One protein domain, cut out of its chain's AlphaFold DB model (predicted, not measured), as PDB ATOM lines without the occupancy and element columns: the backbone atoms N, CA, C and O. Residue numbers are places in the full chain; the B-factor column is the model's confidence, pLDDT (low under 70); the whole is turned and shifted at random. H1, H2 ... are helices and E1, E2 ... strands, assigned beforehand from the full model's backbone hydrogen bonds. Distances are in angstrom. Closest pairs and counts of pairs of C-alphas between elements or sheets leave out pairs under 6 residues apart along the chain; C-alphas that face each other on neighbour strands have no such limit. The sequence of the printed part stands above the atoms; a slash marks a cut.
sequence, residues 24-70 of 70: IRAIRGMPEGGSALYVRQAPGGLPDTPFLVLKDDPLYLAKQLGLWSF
ATOM      1  N   ILE A  24     -30.087 -17.599 -80.637       81.81
ATOM      2  CA  ILE A  24     -30.166 -18.912 -81.285       81.81
ATOM      3  C   ILE A  24     -29.359 -18.901 -82.588       81.81
ATOM      4  O   ILE A  24     -29.599 -18.098 -83.487       81.81
ATOM      5  N   ARG A  25     -28.393 -19.816 -82.698       83.19
ATOM      6  CA  ARG A  25     -27.509 -19.945 -83.865       83.19
ATOM      7  C   ARG A  25     -27.872 -21.123 -84.748       83.19
ATOM      8  O   ARG A  25     -27.937 -20.973 -85.962       83.19
ATOM      9  N   ALA A  26     -28.071 -22.288 -84.145       83.75
ATOM     10  CA  ALA A  26     -28.336 -23.517 -84.875       83.75
ATOM     11  C   ALA A  26     -29.039 -24.546 -83.990       83.75
ATOM     12  O   ALA A  26     -28.929 -24.517 -82.763       83.75
ATOM     13  N   ILE A  27     -29.707 -25.490 -84.644       85.50
ATOM     14  CA  ILE A  27     -30.220 -26.719 -84.043       85.50
ATOM     15  C   ILE A  27     -29.599 -27.868 -84.826       85.50
ATOM     16  O   ILE A  27     -29.607 -27.850 -86.058       85.50
ATOM     17  N   ARG A  28     -29.061 -28.866 -84.129       85.81
ATOM     18  CA  ARG A  28     -28.487 -30.060 -84.750       85.81
ATOM     19  C   ARG A  28     -29.097 -31.307 -84.133       85.81
ATOM     20  O   ARG A  28     -29.096 -31.438 -82.916       85.81
ATOM     21  N   GLY A  29     -29.576 -32.230 -84.963       86.56
ATOM     22  CA  GLY A  29     -29.979 -33.558 -84.495       86.56
ATOM     23  C   GLY A  29     -28.770 -34.353 -84.003       86.56
ATOM     24  O   GLY A  29     -27.697 -34.291 -84.614       86.56
ATOM     25  N   MET A  30     -28.932 -35.078 -82.900       85.12
ATOM     26  CA  MET A  30     -27.871 -35.918 -82.343       85.12
ATOM     27  C   MET A  30     -27.973 -37.365 -82.853       85.12
ATOM     28  O   MET A  30     -29.084 -37.844 -83.086       85.12
ATOM     29  N   PRO A  31     -26.845 -38.091 -83.009       80.12
ATOM     30  CA  PRO A  31     -26.841 -39.462 -83.540       80.12
ATOM     31  C   PRO A  31     -27.649 -40.461 -82.700       80.12
ATOM     32  O   PRO A  31     -28.196 -41.421 -83.228       80.12
ATOM     33  N   GLU A  32     -27.722 -40.223 -81.394       79.69
ATOM     34  CA  GLU A  32     -28.403 -41.059 -80.398       79.69
ATOM     35  C   GLU A  32     -29.846 -40.611 -80.099       79.69
ATOM     36  O   GLU A  32     -30.499 -41.143 -79.203       79.69
ATOM     37  N   GLY A  33     -30.364 -39.668 -80.894       80.88
ATOM     38  CA  GLY A  33     -31.686 -39.072 -80.728       80.88
ATOM     39  C   GLY A  33     -31.657 -37.763 -79.938       80.88
ATOM     40  O   GLY A  33     -30.735 -37.487 -79.173       80.88
ATOM     41  N   GLY A  34     -32.681 -36.936 -80.149       87.12
ATOM     42  CA  GLY A  34     -32.762 -35.589 -79.588       87.12
ATOM     43  C   GLY A  34     -31.979 -34.547 -80.391       87.12
ATOM     44  O   GLY A  34     -31.607 -34.761 -81.551       87.12
ATOM     45  N   SER A  35     -31.732 -33.398 -79.764       88.12
ATOM     46  CA  SER A  35     -31.178 -32.217 -80.423       88.12
ATOM     47  C   SER A  35     -30.201 -31.445 -79.556       88.12
ATOM     48  O   SER A  35     -30.379 -31.293 -78.354       88.12
ATOM     49  N   ALA A  36     -29.214 -30.849 -80.205       87.12
ATOM     50  CA  ALA A  36     -28.344 -29.840 -79.639       87.12
ATOM     51  C   ALA A  36     -28.773 -28.454 -80.131       87.12
ATOM     52  O   ALA A  36     -28.787 -28.191 -81.338       87.12
ATOM     53  N   LEU A  37     -29.096 -27.560 -79.199       86.19
ATOM     54  CA  LEU A  37     -29.303 -26.144 -79.470       86.19
ATOM     55  C   LEU A  37     -28.007 -25.375 -79.212       86.19
ATOM     56  O   LEU A  37     -27.434 -25.413 -78.119       86.19
ATOM     57  N   TYR A  38     -27.589 -24.620 -80.218       84.12
ATOM     58  CA  TYR A  38     -26.446 -23.729 -80.146       84.12
ATOM     59  C   TYR A  38     -26.958 -22.313 -79.962       84.12
ATOM     60  O   TYR A  38     -27.694 -21.800 -80.810       84.12
ATOM     61  N   VAL A  39     -26.554 -21.683 -78.863       81.75
ATOM     62  CA  VAL A  39     -26.809 -20.265 -78.633       81.75
ATOM     63  C   VAL A  39     -25.490 -19.510 -78.625       81.75
ATOM     64  O   VAL A  39     -24.435 -20.061 -78.308       81.75
ATOM     65  N   ARG A  40     -25.545 -18.235 -78.978       75.75
ATOM     66  CA  ARG A  40     -24.447 -17.296 -78.847       75.75
ATOM     67  C   ARG A  40     -24.078 -17.229 -77.365       75.75
ATOM     68  O   ARG A  40     -24.816 -16.667 -76.564       75.75
ATOM     69  N   GLN A  41     -22.946 -17.823 -76.997       65.00
ATOM     70  CA  GLN A  41     -22.413 -17.641 -75.652       65.00
ATOM     71  C   GLN A  41     -22.055 -16.164 -75.429       65.00
ATOM     72  O   GLN A  41     -21.809 -15.408 -76.379       65.00
ATOM     73  N   ALA A  42     -22.007 -15.763 -74.158       54.50
ATOM     74  CA  ALA A  42     -21.390 -14.507 -73.753       54.50
ATOM     75  C   ALA A  42     -19.986 -14.374 -74.396       54.50
ATOM     76  O   ALA A  42     -19.347 -15.394 -74.678       54.50
ATOM     77  N   PRO A  43     -19.503 -13.145 -74.667       47.53
ATOM     78  CA  PRO A  43     -18.219 -12.954 -75.334       47.53
ATOM     79  C   PRO A  43     -17.112 -13.743 -74.611       47.53
ATOM     80  O   PRO A  43     -16.867 -13.503 -73.432       47.53
ATOM     81  N   GLY A  44     -16.481 -14.700 -75.306       52.66
ATOM     82  CA  GLY A  44     -15.439 -15.584 -74.755       52.66
ATOM     83  C   GLY A  44     -15.743 -17.089 -74.796       52.66
ATOM     84  O   GLY A  44     -14.861 -17.887 -74.492       52.66
ATOM     85  N   GLY A  45     -16.955 -17.489 -75.185       53.59
ATOM     86  CA  GLY A  45     -17.335 -18.896 -75.346       53.59
ATOM     87  C   GLY A  45     -16.762 -19.592 -76.587       53.59
ATOM     88  O   GLY A  45     -16.591 -18.963 -77.632       53.59
ATOM     89  N   LEU A  46     -16.502 -20.902 -76.492       54.03
ATOM     90  CA  LEU A  46     -16.064 -21.725 -77.629       54.03
ATOM     91  C   LEU A  46     -17.193 -21.870 -78.676       54.03
ATOM     92  O   LEU A  46     -18.351 -22.059 -78.299       54.03
ATOM     93  N   PRO A  47     -16.877 -21.819 -79.984       55.66
ATOM     94  CA  PRO A  47     -17.870 -21.772 -81.064       55.66
ATOM     95  C   PRO A  47     -18.675 -23.070 -81.264       55.66
ATOM     96  O   PRO A  47     -19.785 -23.007 -81.787       55.66
ATOM     97  N   ASP A  48     -18.160 -24.221 -80.822       57.81
ATOM     98  CA  ASP A  48     -18.723 -25.541 -81.157       57.81
ATOM     99  C   ASP A  48     -19.434 -26.247 -79.991       57.81
ATOM    100  O   ASP A  48     -19.852 -27.401 -80.116       57.81
ATOM    101  N   THR A  49     -19.581 -25.594 -78.835       62.41
ATOM    102  CA  THR A  49     -20.194 -26.234 -77.664       62.41
ATOM    103  C   THR A  49     -21.720 -26.093 -77.700       62.41
ATOM    104  O   THR A  49     -22.220 -24.965 -77.749       62.41
ATOM    105  N   PRO A  50     -22.486 -27.203 -77.644       63.94
ATOM    106  CA  PRO A  50     -23.934 -27.122 -77.521       63.94
ATOM    107  C   PRO A  50     -24.286 -26.455 -76.191       63.94
ATOM    108  O   PRO A  50     -23.767 -26.825 -75.139       63.94
ATOM    109  N   PHE A  51     -25.159 -25.454 -76.236       74.00
ATOM    110  CA  PHE A  51     -25.599 -24.764 -75.026       74.00
ATOM    111  C   PHE A  51     -26.646 -25.579 -74.277       74.00
ATOM    112  O   PHE A  51     -26.683 -25.584 -73.049       74.00
ATOM    113  N   LEU A  52     -27.495 -26.274 -75.034       80.50
ATOM    114  CA  LEU A  52     -28.555 -27.085 -74.477       80.50
ATOM    115  C   LEU A  52     -28.701 -28.371 -75.279       80.50
ATOM    116  O   LEU A  52     -28.892 -28.337 -76.495       80.50
ATOM    117  N   VAL A  53     -28.607 -29.496 -74.581       84.88
ATOM    118  CA  VAL A  53     -28.921 -30.813 -75.125       84.88
ATOM    119  C   VAL A  53     -30.345 -31.144 -74.707       84.88
ATOM    120  O   VAL A  53     -30.663 -31.145 -73.522       84.88
ATOM    121  N   LEU A  54     -31.194 -31.369 -75.699       84.25
ATOM    122  CA  LEU A  54     -32.636 -31.521 -75.590       84.25
ATOM    123  C   LEU A  54     -33.023 -32.918 -76.058       84.25
ATOM    124  O   LEU A  54     -32.440 -33.442 -77.010       84.25
ATOM    125  N   LYS A  55     -34.031 -33.520 -75.426       84.62
ATOM    126  CA  LYS A  55     -34.543 -34.828 -75.866       84.62
ATOM    127  C   LYS A  55     -35.453 -34.722 -77.085       84.62
ATOM    128  O   LYS A  55     -35.685 -35.721 -77.760       84.62
ATOM    129  N   ASP A  56     -35.951 -33.523 -77.353       84.88
ATOM    130  CA  ASP A  56     -36.863 -33.254 -78.453       84.88
ATOM    131  C   ASP A  56     -36.194 -33.364 -79.827       84.88
ATOM    132  O   ASP A  56     -35.004 -33.087 -80.012       84.88
ATOM    133  N   ASP A  57     -37.007 -33.737 -80.814       86.56
ATOM    134  CA  ASP A  57     -36.622 -33.807 -82.221       86.56
ATOM    135  C   ASP A  57     -36.278 -32.409 -82.786       86.56
ATOM    136  O   ASP A  57     -36.956 -31.421 -82.462       86.56
ATOM    137  N   PRO A  58     -35.256 -32.292 -83.654       84.44
ATOM    138  CA  PRO A  58     -34.794 -30.997 -84.149       84.44
ATOM    139  C   PRO A  58     -35.844 -30.253 -84.981       84.44
ATOM    140  O   PRO A  58     -35.855 -29.021 -84.964       84.44
ATOM    141  N   LEU A  59     -36.750 -30.955 -85.672       85.75
ATOM    142  CA  LEU A  59     -37.846 -30.331 -86.423       85.75
ATOM    143  C   LEU A  59     -38.905 -29.767 -85.482       85.75
ATOM    144  O   LEU A  59     -39.400 -28.655 -85.693       85.75
ATOM    145  N   TYR A  60     -39.239 -30.515 -84.429       85.50
ATOM    146  CA  TYR A  60     -40.167 -30.045 -83.407       85.50
ATOM    147  C   TYR A  60     -39.628 -28.786 -82.717       85.50
ATOM    148  O   TYR A  60     -40.345 -27.789 -82.595       85.50
ATOM    149  N   LEU A  61     -38.338 -28.783 -82.376       84.38
ATOM    150  CA  LEU A  61     -37.664 -27.615 -81.814       84.38
ATOM    151  C   LEU A  61     -37.607 -26.441 -82.787       84.38
ATOM    152  O   LEU A  61     -37.922 -25.319 -82.398       84.38
ATOM    153  N   ALA A  62     -37.279 -26.669 -84.061       83.62
ATOM    154  CA  ALA A  62     -37.280 -25.611 -85.072       83.62
ATOM    155  C   ALA A  62     -38.661 -24.950 -85.211       83.62
ATOM    156  O   ALA A  62     -38.756 -23.730 -85.365       83.62
ATOM    157  N   LYS A  63     -39.736 -25.741 -85.090       84.12
ATOM    158  CA  LYS A  63     -41.116 -25.249 -85.095       84.12
ATOM    159  C   LYS A  63     -41.445 -24.434 -83.844       84.12
ATOM    160  O   LYS A  63     -41.993 -23.343 -83.976       84.12
ATOM    161  N   GLN A  64     -41.088 -24.915 -82.650       80.06
ATOM    162  CA  GLN A  64     -41.264 -24.150 -81.404       80.06
ATOM    163  C   GLN A  64     -40.491 -22.826 -81.428       80.06
ATOM    164  O   GLN A  64     -40.967 -21.814 -80.916       80.06
ATOM    165  N   LEU A  65     -39.322 -22.829 -82.067       78.56
ATOM    166  CA  LEU A  65     -38.461 -21.662 -82.209       78.56
ATOM    167  C   LEU A  65     -38.887 -20.713 -83.339       78.56
ATOM    168  O   LEU A  65     -38.288 -19.648 -83.509       78.56
ATOM    169  N   GLY A  66     -39.915 -21.077 -84.115       78.06
ATOM    170  CA  GLY A  66     -40.370 -20.298 -85.266       78.06
ATOM    171  C   GLY A  66     -39.277 -20.112 -86.322       78.06
ATOM    172  O   GLY A  66     -39.250 -19.089 -87.003       78.06
ATOM    173  N   LEU A  67     -38.333 -21.054 -86.409       72.62
ATOM    174  CA  LEU A  67     -37.256 -21.075 -87.405       72.62
ATOM    175  C   LEU A  67     -37.672 -21.809 -88.685       72.62
ATOM    176  O   LEU A  67     -36.940 -21.796 -89.667       72.62
ATOM    177  N   TRP A  68     -38.857 -22.420 -88.680       66.94
ATOM    178  CA  TRP A  68     -39.458 -23.073 -89.832       66.94
ATOM    179  C   TRP A  68     -40.908 -22.599 -89.979       66.94
ATOM    180  O   TRP A  68     -41.686 -22.655 -89.026       66.94
ATOM    181  N   SER A  69     -41.277 -22.111 -91.160       51.41
ATOM    182  CA  SER A  69     -42.663 -21.854 -91.570       51.41
ATOM    183  C   SER A  69     -42.867 -22.443 -92.967       51.41
ATOM    184  O   SER A  69     -41.946 -22.379 -93.781       51.41
ATOM    185  N   PHE A  70     -44.018 -23.079 -93.190       51.88
ATOM    186  CA  PHE A  70     -44.488 -23.497 -94.515       51.88
ATOM    187  C   PHE A  70     -45.226 -22.341 -95.185       51.88
ATOM    188  O   PHE A  70     -45.866 -21.568 -94.435       51.88
TER     189      PHE A  70
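AT A GLANCE: This is residues 24 to 70 of the 70 residues of an uncharacterized protein of Cupriavidus nantongensis (UniProt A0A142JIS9). A small twisted sheet of three antiparallel strands, E1, E2 and E3 in order, has one short helix, H1, over one face; a long loop, residues 40 to 51, reaches away from H1. The 47 printed residues run E1, E2, E3, H1, a mixed class with 21 residues in named elements, under half. The whole is flat, 35 by 25 by 11 A, and only just compact, close to loose, with a radius of gyration of the C-alphas of 11.1 A.

IN THESE COORDINATES: E1, residues 24 to 29, spans 15.0 A from C-alpha 24 at (-30.166, -18.912, -81.285). E2 is residues 35 to 39, 12.9 A; E3 is residues 52 to 54. H1, residues 58 to 64, ends at C-alpha 64 (-41.264, -24.150, -81.404).

HOW THE PARTS SIT: The strands form a meander, each the antiparallel neighbour of the one before. In the hairpin E1 and E2, N 36 and O 28 are 2.8 A apart; in the hairpin E2 and E3, N 35 and O 54, 2.8 A. H1 is on the sheet at a height of 9.2 A, over E1 and only just over E2, with 3 C-alphas falling on E2; the C-alphas of Ser 35 and Pro 58, the closest of E2 and H1, are 5.3 A apart. In H1 every O i to N i+4 pair is within hydrogen-bond range.

THE WHOLE: The C-alphas farthest apart, Gly 44 and Phe 70, are 36.0 A apart. The printed part has no cut; the link E2 to E3 is long. Residues 41 to 50 and 68 to 70 have pLDDT under 70.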